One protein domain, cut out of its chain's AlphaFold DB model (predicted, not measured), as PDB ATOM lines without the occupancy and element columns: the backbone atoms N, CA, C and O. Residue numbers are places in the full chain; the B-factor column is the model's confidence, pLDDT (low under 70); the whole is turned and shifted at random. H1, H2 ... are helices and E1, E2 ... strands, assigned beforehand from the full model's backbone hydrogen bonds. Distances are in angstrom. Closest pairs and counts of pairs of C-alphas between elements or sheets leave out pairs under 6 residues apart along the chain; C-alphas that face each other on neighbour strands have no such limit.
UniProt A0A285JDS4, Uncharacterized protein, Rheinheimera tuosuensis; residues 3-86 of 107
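This is residues 3 to 86 of the 107 residues of an uncharacterized protein of Rheinheimera tuosuensis (UniProt A0A285JDS4). A two-stranded hairpin, E3 and E4, lies in the middle of an elongated domain, with a helical hairpin, H1 and H2, reaching out at one end and a small four-stranded sheet at the other. The sheet is all antiparallel in the order E1, E2, E6, E5, and its strands' lines turn by 105 degrees from edge to edge. The printed part has 84 residues, with two named helices and six named strands in the order E1, E2, E3, E4, H1, H2, E5, E6; the class is mixed, helices and strands. It is compact by its radius of gyration of the C-alphas, 13.5 A, yet spans 41 by 26 by 20 A.

Start with E1, residues 3 to 9, and its hairpin with E2, residues 12 to 14, where N 9 and O 12 are 2.9 A apart, within hydrogen-bond range. Beside E2 you find E6, residues 79 to 81, antiparallel to it, with N 13 and O 80 at 2.8 A. E6 forms a hairpin with the edge strand E5, residues 74 to 76, where N 81 and O 74 are 2.8 A apart. Next look at the hairpin of E3, residues 24 to 28, and E4, residues 34 to 39, with N 25 and O 38 at 2.9 A. E1 and E4 are near each other, with 9 pairs of C-alphas within 10 A. Residues 25 to 26 of E3 also pair, antiparallel, with residues 71 to 72. H1, residues 40 to 52, follows E4 directly; the closest C-alphas of E3 and H1 are those of Tyr 24 and Ala 40, 5.2 A apart. H2, residues 56 to 66, forms a helical hairpin with H1: they touch, through residues 46 to 50 of H1 alone, with the C-alphas of Leu 50 and Gln 59 closest at 5.8 A, and run opposite ways at a shallow tilt of 29 degrees. The closest C-alphas of E3 and H2 are those of Thr 27 and Leu 66, 6.9 A apart. In H1 and H2 every O i to N i+4 pair is within hydrogen-bond range. Neither helix is on the four-stranded sheet.

Find C-alpha 3 at (144.411, 187.733, 183.119); from there E1 runs 19.2 A to Cys 9. E3 measures 13.6 A and E4 16.9 A. H1 begins at C-alpha 40, (142.450, 186.981, 167.630), and runs 18.8 A; H2 runs 14.7 A. E6 ends at C-alpha 81, (128.240, 184.750, 172.455).

The two C-alphas farthest apart are those of Asp 10 and Asn 54, 41.9 A. The printed part has no cut, and no link is long. Mean pLDDT of the printed part is 82.0; look for values under 70 at residues 30 to 32, residue 54 and residues 67 to 69.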
ATOM      1  N   THR A   3     145.534 188.684 183.089       88.75
ATOM      2  CA  THR A   3     144.411 187.733 183.119       88.75
ATOM      3  C   THR A   3     143.222 188.367 183.822       88.75
ATOM      4  O   THR A   3     143.346 188.754 184.979       88.75
ATOM      5  N   ILE A   4     142.079 188.429 183.145       90.75
ATOM      6  CA  ILE A   4     140.846 189.022 183.666       90.75
ATOM      7  C   ILE A   4     139.770 187.928 183.715       90.75
ATOM      8  O   ILE A   4     139.515 187.300 182.688       90.75
ATOM      9  N   PRO A   5     139.149 187.639 184.872       91.88
ATOM     10  CA  PRO A   5     138.005 186.736 184.917       91.88
ATOM     11  C   PRO A   5     136.809 187.385 184.214       91.88
ATOM     12  O   PRO A   5     136.496 188.542 184.479       91.88
ATOM     13  N   LEU A   6     136.147 186.641 183.328       90.94
ATOM     14  CA  LEU A   6     134.917 187.091 182.680       90.94
ATOM     15  C   LEU A   6     133.707 186.503 183.399       90.94
ATOM     16  O   LEU A   6     133.673 185.308 183.711       90.94
ATOM     17  N   GLU A   7     132.707 187.345 183.633       89.94
ATOM     18  CA  GLU A   7     131.402 186.905 184.111       89.94
ATOM     19  C   GLU A   7     130.613 186.281 182.958       89.94
ATOM     20  O   GLU A   7     130.620 186.782 181.830       89.94
ATOM     21  N   ARG A   8     129.929 185.170 183.251       88.00
ATOM     22  CA  ARG A   8     129.005 184.524 182.324       88.00
ATOM     23  C   ARG A   8     127.574 184.899 182.697       88.00
ATOM     24  O   ARG A   8     127.142 184.603 183.807       88.00
ATOM     25  N   CYS A   9     126.835 185.448 181.740       87.19
ATOM     26  CA  CYS A   9     125.401 185.697 181.838       87.19
ATOM     27  C   CYS A   9     124.696 184.879 180.749       87.19
ATOM     28  O   CYS A   9     124.898 185.124 179.563       87.19
ATOM     29  N   ASP A  10     123.944 183.848 181.143       86.12
ATOM     30  CA  ASP A  10     123.320 182.872 180.238       86.12
ATOM     31  C   ASP A  10     124.300 182.253 179.221       86.12
ATOM     32  O   ASP A  10     125.130 181.395 179.557       86.12
ATOM     33  N   ASN A  11     124.185 182.661 177.959       89.12
ATOM     34  CA  ASN A  11     125.002 182.248 176.826       89.12
ATOM     35  C   ASN A  11     126.032 183.305 176.406       89.12
ATOM     36  O   ASN A  11     126.645 183.148 175.353       89.12
ATOM     37  N   PHE A  12     126.247 184.339 177.215       90.75
ATOM     38  CA  PHE A  12     127.190 185.416 176.945       90.75
ATOM     39  C   PHE A  12     128.313 185.479 177.983       90.75
ATOM     40  O   PHE A  12     128.132 185.132 179.151       90.75
ATOM     41  N   LEU A  13     129.476 185.959 177.548       91.31
ATOM     42  CA  LEU A  13     130.533 186.469 178.416       91.31
ATOM     43  C   LEU A  13     130.546 187.991 178.339       91.31
ATOM     44  O   LEU A  13     130.474 188.553 177.245       91.31
ATOM     45  N   ILE A  14     130.661 188.642 179.492       92.44
ATOM     46  CA  ILE A  14     130.675 190.101 179.585       92.44
ATOM     47  C   ILE A  14     132.121 190.584 179.497       92.44
ATOM     48  O   ILE A  14     132.946 190.249 180.350       92.44
ATOM     49  N   LEU A  15     132.430 191.373 178.469       90.56
ATOM     50  CA  LEU A  15     133.717 192.040 178.319       90.56
ATOM     51  C   LEU A  15     133.738 193.386 179.054       90.56
ATOM     52  O   LEU A  15     132.721 194.086 179.106       90.56
ATOM     53  N   PRO A  16     134.917 193.809 179.542       87.31
ATOM     54  CA  PRO A  16     135.163 195.209 179.857       87.31
ATOM     55  C   PRO A  16     134.908 196.085 178.625       87.31
ATOM     56  O   PRO A  16     135.342 195.755 177.522       87.31
ATOM     57  N   GLU A  17     134.244 197.221 178.816       82.94
ATOM     58  CA  GLU A  17     133.812 198.113 177.730       82.94
ATOM     59  C   GLU A  17     134.969 198.563 176.821       82.94
ATOM     60  O   GLU A  17     134.843 198.542 175.598       82.94
ATOM     61  N   ALA A  18     136.140 198.839 177.408       81.94
ATOM     62  CA  ALA A  18     137.360 199.233 176.696       81.94
ATOM     63  C   ALA A  18     137.905 198.173 175.714       81.94
ATOM     64  O   ALA A  18     138.781 198.469 174.909       81.94
ATOM     65  N   LEU A  19     137.417 196.934 175.793       83.62
ATOM     66  CA  LEU A  19     137.871 195.798 174.992       83.62
ATOM     67  C   LEU A  19     136.790 195.305 174.018       83.62
ATOM     68  O   LEU A  19     136.968 194.310 173.326       83.62
ATOM     69  N   SER A  20     135.659 196.004 173.942       76.31
ATOM     70  CA  SER A  20     134.495 195.574 173.168       76.31
ATOM     71  C   SER A  20     134.682 195.612 171.647       76.31
ATOM     72  O   SER A  20     133.867 195.033 170.947       76.31
ATOM     73  N   GLU A  21     135.735 196.226 171.105       81.44
ATOM     74  CA  GLU A  21     135.912 196.360 169.647       81.44
ATOM     75  C   GLU A  21     136.824 195.304 169.003       81.44
ATOM     76  O   GLU A  21     137.085 195.363 167.805       81.44
ATOM     77  N   GLN A  22     137.310 194.326 169.769       85.19
ATOM     78  CA  GLN A  22     138.227 193.301 169.261       85.19
ATOM     79  C   GLN A  22     137.500 192.000 168.898       85.19
ATOM     80  O   GLN A  22     136.452 191.667 169.458       85.19
ATOM     81  N   ASP A  23     138.106 191.227 167.997       89.25
ATOM     82  CA  ASP A  23     137.700 189.852 167.721       89.25
ATOM     83  C   ASP A  23     138.323 188.891 168.733       89.25
ATOM     84  O   ASP A  23     139.511 188.986 169.060       89.25
ATOM     85  N   TYR A  24     137.532 187.920 169.193       90.38
ATOM     86  CA  TYR A  24     137.936 186.984 170.236       90.38
ATOM     87  C   TYR A  24     137.776 185.532 169.814       90.38
ATOM     88  O   TYR A  24     136.823 185.143 169.137       90.38
ATOM     89  N   VAL A  25     138.688 184.706 170.313       90.19
ATOM     90  CA  VAL A  25     138.601 183.251 170.228       90.19
ATOM     91  C   VAL A  25     138.551 182.640 171.615       90.19
ATOM     92  O   VAL A  25     139.137 183.164 172.565       90.19
ATOM     93  N   ILE A  26     137.882 181.496 171.722       88.12
ATOM     94  CA  ILE A  26     137.887 180.671 172.927       88.12
ATOM     95  C   ILE A  26     138.682 179.390 172.695       88.12
ATOM     96  O   ILE A  26     138.572 178.759 171.642       88.12
ATOM     97  N   THR A  27     139.472 179.002 173.695       84.56
ATOM     98  CA  THR A  27     140.246 177.760 173.698       84.56
ATOM     99  C   THR A  27     140.129 177.052 175.055       84.56
ATOM    100  O   THR A  27     140.168 177.711 176.105       84.56
ATOM    101  N   PRO A  28     139.928 175.722 175.076       78.50
ATOM    102  CA  PRO A  28     139.942 174.947 176.309       78.50
ATOM    103  C   PRO A  28     141.324 174.988 176.959       78.50
ATOM    104  O   PRO A  28     142.352 175.001 176.287       78.50
ATOM    105  N   THR A  29     141.359 174.951 178.287       75.06
ATOM    106  CA  THR A  29     142.603 174.634 178.994       75.06
ATOM    107  C   THR A  29     142.716 173.128 179.225       75.06
ATOM    108  O   THR A  29     141.728 172.399 179.137       75.06
ATOM    109  N   LYS A  30     143.910 172.652 179.611       68.88
ATOM    110  CA  LYS A  30     144.108 171.272 180.105       68.88
ATOM    111  C   LYS A  30     143.131 170.884 181.223       68.88
ATOM    112  O   LYS A  30     142.873 169.703 181.424       68.88
ATOM    113  N   ASN A  31     142.619 171.867 181.963       67.38
ATOM    114  CA  ASN A  31     141.563 171.670 182.937       67.38
ATOM    115  C   ASN A  31     140.208 171.908 182.252       67.38
ATOM    116  O   ASN A  31     139.887 173.036 181.885       67.38
ATOM    117  N   SER A  32     139.385 170.866 182.141       68.31
ATOM    118  CA  SER A  32     138.082 170.878 181.451       68.31
ATOM    119  C   SER A  32     137.052 171.872 182.014       68.31
ATOM    120  O   SER A  32     135.942 171.971 181.501       68.31
ATOM    121  N   THR A  33     137.400 172.589 183.085       79.25
ATOM    122  CA  THR A  33     136.564 173.583 183.768       79.25
ATOM    123  C   THR A  33     137.050 175.022 183.585       79.25
ATOM    124  O   THR A  33     136.410 175.939 184.088       79.25
ATOM    125  N   CYS A  34     138.163 175.259 182.884       85.25
ATOM    126  CA  CYS A  34     138.664 176.606 182.607       85.25
ATOM    127  C   CYS A  34     138.845 176.820 181.102       85.25
ATOM    128  O   CYS A  34     139.394 175.962 180.404       85.25
ATOM    129  N   TRP A  35     138.412 177.986 180.628       87.69
ATOM    130  CA  TRP A  35     138.441 178.404 179.233       87.69
ATOM    131  C   TRP A  35     139.209 179.711 179.097       87.69
ATOM    132  O   TRP A  35     138.964 180.673 179.831       87.69
ATOM    133  N   HIS A  36     140.138 179.750 178.149       89.69
ATOM    134  CA  HIS A  36     140.870 180.958 177.805       89.69
ATOM    135  C   HIS A  36     140.163 181.685 176.664       89.69
ATOM    136  O   HIS A  36     139.820 181.074 175.654       89.69
ATOM    137  N   ILE A  37     139.995 182.991 176.825       90.69
ATOM    138  CA  ILE A  37     139.537 183.914 175.796       90.69
ATOM    139  C   ILE A  37     140.742 184.760 175.407       90.69
ATOM    140  O   ILE A  37     141.431 185.300 176.275       90.69
ATOM    141  N   LEU A  38     141.027 184.835 174.115       90.31
ATOM    142  CA  LEU A  38     142.176 185.548 173.566       90.31
ATOM    143  C   LEU A  38     141.688 186.490 172.465       90.31
ATOM    144  O   LEU A  38     140.863 186.058 171.656       90.31
ATOM    145  N   PRO A  39     142.206 187.726 172.381       90.62
ATOM    146  CA  PRO A  39     142.118 188.499 171.151       90.62
ATOM    147  C   PRO A  39     142.684 187.686 169.978       90.62
ATOM    148  O   PRO A  39     143.731 187.044 170.115       90.62
ATOM    149  N   ALA A  40     142.021 187.714 168.824       86.38
ATOM    150  CA  ALA A  40     142.450 186.981 167.630       86.38
ATOM    151  C   ALA A  40     143.860 187.400 167.166       86.38
ATOM    152  O   ALA A  40     144.668 186.572 166.734       86.38
ATOM    153  N   GLU A  41     144.202 188.679 167.330       86.50
ATOM    154  CA  GLU A  41     145.548 189.195 167.062       86.50
ATOM    155  C   GLU A  41     146.600 188.562 167.978       86.50
ATOM    156  O   GLU A  41     147.642 188.099 167.512       86.50
ATOM    157  N   LEU A  42     146.306 188.477 169.280       86.75
ATOM    158  CA  LEU A  42     147.186 187.835 170.251       86.75
ATOM    159  C   LEU A  42     147.366 186.354 169.918       86.75
ATOM    160  O   LEU A  42     148.487 185.855 169.907       86.75
ATOM    161  N   GLN A  43     146.283 185.649 169.598       83.81
ATOM    162  CA  GLN A  43     146.363 184.255 169.170       83.81
ATOM    163  C   GLN A  43     147.311 184.098 167.971       83.81
ATOM    164  O   GLN A  43     148.179 183.225 167.986       83.81
ATOM    165  N   THR A  44     147.183 184.961 166.964       83.31
ATOM    166  CA  THR A  44     148.027 184.931 165.762       83.31
ATOM    167  C   THR A  44     149.503 185.123 166.118       83.31
ATOM    168  O   THR A  44     150.345 184.341 165.673       83.31
ATOM    169  N   LYS A  45     149.821 186.090 166.988       84.81
ATOM    170  CA  LYS A  45     151.185 186.299 167.499       84.81
ATOM    171  C   LYS A  45     151.718 185.068 168.235       84.81
ATOM    172  O   LYS A  45     152.835 184.636 167.967       84.81
ATOM    173  N   LEU A  46     150.931 184.456 169.124       83.38
ATOM    174  CA  LEU A  46     151.358 183.270 169.881       83.38
ATOM    175  C   LEU A  46     151.645 182.071 168.962       83.38
ATOM    176  O   LEU A  46     152.616 181.351 169.192       83.38
ATOM    177  N   VAL A  47     150.849 181.879 167.901       81.44
ATOM    178  CA  VAL A  47     151.106 180.853 166.874       81.44
ATOM    179  C   VAL A  47     152.422 181.125 166.139       81.44
ATOM    180  O   VAL A  47     153.210 180.202 165.943       81.44
ATOM    181  N   GLN A  48     152.693 182.379 165.769       81.38
ATOM    182  CA  GLN A  48     153.948 182.762 165.113       81.38
ATOM    183  C   GLN A  48     155.168 182.588 166.029       81.38
ATOM    184  O   GLN A  48     156.228 182.156 165.579       81.38
ATOM    185  N   ILE A  49     155.034 182.899 167.322       80.62
ATOM    186  CA  ILE A  49     156.099 182.668 168.305       80.62
ATOM    187  C   ILE A  49     156.378 181.167 168.400       80.62
ATOM    188  O   ILE A  49     157.520 180.755 168.238       80.62
ATOM    189  N   LEU A  50     155.344 180.333 168.538       78.00
ATOM    190  CA  LEU A  50     155.497 178.875 168.564       78.00
ATOM    191  C   LEU A  50     156.236 178.307 167.353       78.00
ATOM    192  O   LEU A  50     157.037 177.392 167.523       78.00
ATOM    193  N   SER A  51     155.974 178.825 166.149       76.44
ATOM    194  CA  SER A  51     156.670 178.363 164.945       76.44
ATOM    195  C   SER A  51     158.149 178.758 164.909       76.44
ATOM    196  O   SER A  51     158.919 178.128 164.191       76.44
ATOM    197  N   ASN A  52     158.545 179.775 165.678       77.50
ATOM    198  CA  ASN A  52     159.894 180.344 165.672       77.50
ATOM    199  C   ASN A  52     160.711 180.002 166.936       77.50
ATOM    200  O   ASN A  52     161.925 180.209 166.959       77.50
ATOM    201  N   THR A  53     160.076 179.500 167.997       74.38
ATOM    202  CA  THR A  53     160.719 179.225 169.286       74.38
ATOM    203  C   THR A  53     161.358 177.833 169.321       74.38
ATOM    204  O   THR A  53     160.669 176.821 169.258       74.38
ATOM    205  N   ASN A  54     162.678 177.783 169.541       65.69
ATOM    206  CA  ASN A  54     163.434 176.546 169.821       65.69
ATOM    207  C   ASN A  54     163.511 176.200 171.328       65.69
ATOM    208  O   ASN A  54     164.141 175.215 171.710       65.69
ATOM    209  N   ASN A  55     162.924 177.028 172.198       76.06
ATOM    210  CA  ASN A  55     162.892 176.831 173.646       76.06
ATOM    211  C   ASN A  55     161.698 175.956 174.050       76.06
ATOM    212  O   ASN A  55     160.556 176.418 174.062       76.06
ATOM    213  N   THR A  56     161.974 174.716 174.450       72.56
ATOM    214  CA  THR A  56     160.962 173.702 174.774       72.56
ATOM    215  C   THR A  56     160.004 174.137 175.885       72.56
ATOM    216  O   THR A  56     158.820 173.834 175.821       72.56
ATOM    217  N   ALA A  57     160.467 174.896 176.885       74.94
ATOM    218  CA  ALA A  57     159.628 175.285 178.023       74.94
ATOM    219  C   ALA A  57     158.612 176.387 177.673       74.94
ATOM    220  O   ALA A  57     157.474 176.376 178.151       74.94
ATOM    221  N   GLU A  58     159.011 177.353 176.846       71.25
ATOM    222  CA  GLU A  58     158.098 178.379 176.327       71.25
ATOM    223  C   GLU A  58     157.162 177.791 175.280       71.25
ATOM    224  O   GLU A  58     155.965 178.078 175.296       71.25
ATOM    225  N   GLN A  59     157.689 176.900 174.438       75.25
ATOM    226  CA  GLN A  59     156.901 176.159 173.469       75.25
ATOM    227  C   GLN A  59     155.825 175.320 174.163       75.25
ATOM    228  O   GLN A  59     154.667 175.391 173.767       75.25
ATOM    229  N   ASP A  60     156.149 174.614 175.247       74.56
ATOM    230  CA  ASP A  60     155.176 173.856 176.039       74.56
ATOM    231  C   ASP A  60     154.097 174.761 176.636       74.56
ATOM    232  O   ASP A  60     152.908 174.449 176.556       74.56
ATOM    233  N   ARG A  61     154.472 175.912 177.206       73.19
ATOM    234  CA  ARG A  61     153.510 176.871 177.780       73.19
ATOM    235  C   ARG A  61     152.553 177.425 176.729       73.19
ATOM    236  O   ARG A  61     151.343 177.436 176.956       73.19
ATOM    237  N   LEU A  62     153.082 177.861 175.592       75.56
ATOM    238  CA  LEU A  62     152.285 178.379 174.484       75.56
ATOM    239  C   LEU A  62     151.418 177.278 173.873       75.56
ATOM    240  O   LEU A  62     150.228 177.483 173.659       75.56
ATOM    241  N   THR A  63     151.969 176.078 173.697       73.19
ATOM    242  CA  THR A  63     151.228 174.914 173.207       73.19
ATOM    243  C   THR A  63     150.076 174.580 174.148       73.19
ATOM    244  O   THR A  63     148.977 174.339 173.679       73.19
ATOM    245  N   ILE A  64     150.257 174.648 175.471       71.88
ATOM    246  CA  ILE A  64     149.168 174.456 176.444       71.88
ATOM    247  C   ILE A  64     148.062 175.507 176.290       71.88
ATOM    248  O   ILE A  64     146.889 175.176 176.441       71.88
ATOM    249  N   MET A  65     148.405 176.765 175.999       70.38
ATOM    250  CA  MET A  65     147.408 177.812 175.740       70.38
ATOM    251  C   MET A  65     146.669 177.597 174.418       70.38
ATOM    252  O   MET A  65     145.515 177.992 174.291       70.38
ATOM    253  N   LEU A  66     147.335 176.964 173.458       73.25
ATOM    254  CA  LEU A  66     146.881 176.750 172.090       73.25
ATOM    255  C   LEU A  66     146.352 175.322 171.827       73.25
ATOM    256  O   LEU A  66     145.959 174.993 170.706       73.25
ATOM    257  N   GLN A  67     146.329 174.463 172.850       63.84
ATOM    258  CA  GLN A  67     145.893 173.065 172.787       63.84
ATOM    259  C   GLN A  67     144.363 172.990 172.777       63.84
ATOM    260  O   GLN A  67     143.728 172.638 173.769       63.84
ATOM    261  N   GLY A  68     143.747 173.329 171.646       59.22
ATOM    262  CA  GLY A  68     142.299 173.273 171.533       59.22
ATOM    263  C   GLY A  68     141.741 173.646 170.168       59.22
ATOM    264  O   GLY A  68     142.438 174.152 169.292       59.22
ATOM    265  N   THR A  69     140.447 173.376 169.991       62.12
ATOM    266  CA  THR A  69     139.687 173.922 168.862       62.12
ATOM    267  C   THR A  69     139.423 175.393 169.140       62.12
ATOM    268  O   THR A  69     138.748 175.720 170.116       62.12
ATOM    269  N   TYR A  70     139.945 176.266 168.284       74.81
ATOM    270  CA  TYR A  70     139.638 177.689 168.333       74.81
ATOM    271  C   TYR A  70     138.263 177.913 167.752       74.81
ATOM    272  O   TYR A  70     138.017 177.628 166.579       74.81
ATOM    273  N   MET A  71     137.374 178.425 168.586       82.94
ATOM    274  CA  MET A  71     136.063 178.843 168.128       82.94
ATOM    275  C   MET A  71     136.024 180.368 168.132       82.94
ATOM    276  O   MET A  71     136.242 180.958 169.196       82.94
ATOM    277  N   PRO A  72     135.780 181.016 166.978       84.75
ATOM    278  CA  PRO A  72     135.509 182.443 166.959       84.75
ATOM    279  C   PRO A  72     134.238 182.717 167.764       84.75
ATOM    280  O   PRO A  72     133.260 181.965 167.683       84.75
ATOM    281  N   LEU A  73     134.266 183.777 168.564       87.12
ATOM    282  CA  LEU A  73     133.122 184.219 169.349       87.12
ATOM    283  C   LEU A  73     132.382 185.310 168.579       87.12
ATOM    284  O   LEU A  73     132.984 186.298 168.166       87.12
ATOM    285  N   ALA A  74     131.073 185.137 168.390       87.38
ATOM    286  CA  ALA A  74     130.241 186.208 167.850       87.38
ATOM    287  C   ALA A  74     130.043 187.289 168.919       87.38
ATOM    288  O   ALA A  74     129.971 186.979 170.110       87.38
ATOM    289  N   ARG A  75     129.942 188.548 168.493       87.31
ATOM    290  CA  ARG A  75     129.900 189.704 169.387       87.31
ATOM    291  C   ARG A  75     128.640 190.533 169.189       87.31
ATOM    292  O   ARG A  75     128.200 190.732 168.059       87.31
ATOM    293  N   GLU A  76     128.135 191.076 170.290       87.38
ATOM    294  CA  GLU A  76     127.100 192.105 170.308       87.38
ATOM    295  C   GLU A  76     127.448 193.149 171.382       87.38
ATOM    296  O   GLU A  76     127.296 192.908 172.579       87.38
ATOM    297  N   GLY A  77     128.008 194.293 170.973       87.81
ATOM    298  CA  GLY A  77     128.525 195.293 171.915       87.81
ATOM    299  C   GLY A  77     129.666 194.735 172.771       87.81
ATOM    300  O   GLY A  77     130.665 194.256 172.231       87.81
ATOM    301  N   ASN A  78     129.509 194.780 174.097       90.94
ATOM    302  CA  ASN A  78     130.444 194.216 175.077       90.94
ATOM    303  C   ASN A  78     130.133 192.754 175.454       90.94
ATOM    304  O   ASN A  78     130.655 192.253 176.450       90.94
ATOM    305  N   LEU A  79     129.282 192.065 174.692       91.81
ATOM    306  CA  LEU A  79     128.914 190.675 174.937       91.81
ATOM    307  C   LEU A  79     129.562 189.747 173.912       91.81
ATOM    308  O   LEU A  79     129.524 190.004 172.708       91.81
ATOM    309  N   LEU A  80     130.101 188.628 174.393       92.06
ATOM    310  CA  LEU A  80     130.597 187.534 173.561       92.06
ATOM    311  C   LEU A  80     129.679 186.325 173.667       92.06
ATOM    312  O   LEU A  80     129.527 185.745 174.739       92.06
ATOM    313  N   LEU A  81     129.105 185.914 172.544       91.69
ATOM    314  CA  LEU A  81     128.240 184.750 172.455       91.69
ATOM    315  C   LEU A  81     129.059 183.458 172.551       91.69
ATOM    316  O   LEU A  81     129.910 183.169 171.706       91.69
ATOM    317  N   LEU A  82     128.746 182.638 173.551       88.69
ATOM    318  CA  LEU A  82     129.338 181.319 173.725       88.69
ATOM    319  C   LEU A  82     128.831 180.338 172.649       88.69
ATOM    320  O   LEU A  82     127.620 180.222 172.431       88.69
ATOM    321  N   PRO A  83     129.726 179.554 172.019       85.75
ATOM    322  CA  PRO A  83     129.340 178.502 171.092       85.75
ATOM    323  C   PRO A  83     128.399 177.492 171.755       85.75
ATOM    324  O   PRO A  83     128.639 177.045 172.877       85.75
ATOM    325  N   LYS A  84     127.363 177.046 171.031       81.06
ATOM    326  CA  LYS A  84     126.371 176.071 171.538       81.06
ATOM    327  C   LYS A  84     127.003 174.790 172.089       81.06
ATOM    328  O   LYS A  84     126.491 174.205 173.038       81.06
ATOM    329  N   GLN A  85     128.133 174.382 171.515       75.94
ATOM    330  CA  GLN A  85     128.911 173.223 171.951       75.94
ATOM    331  C   GLN A  85     129.422 173.382 173.390       75.94
ATOM    332  O   GLN A  85     129.440 172.407 174.129       75.94
ATOM    333  N   LEU A  86     129.762 174.604 173.815       74.94
ATOM    334  CA  LEU A  86     130.187 174.908 175.184       74.94
ATOM    335  C   LEU A  86     129.017 175.064 176.152       74.94
ATOM    336  O   LEU A  86     129.175 174.812 177.341       74.94
TER     337      LEU A  86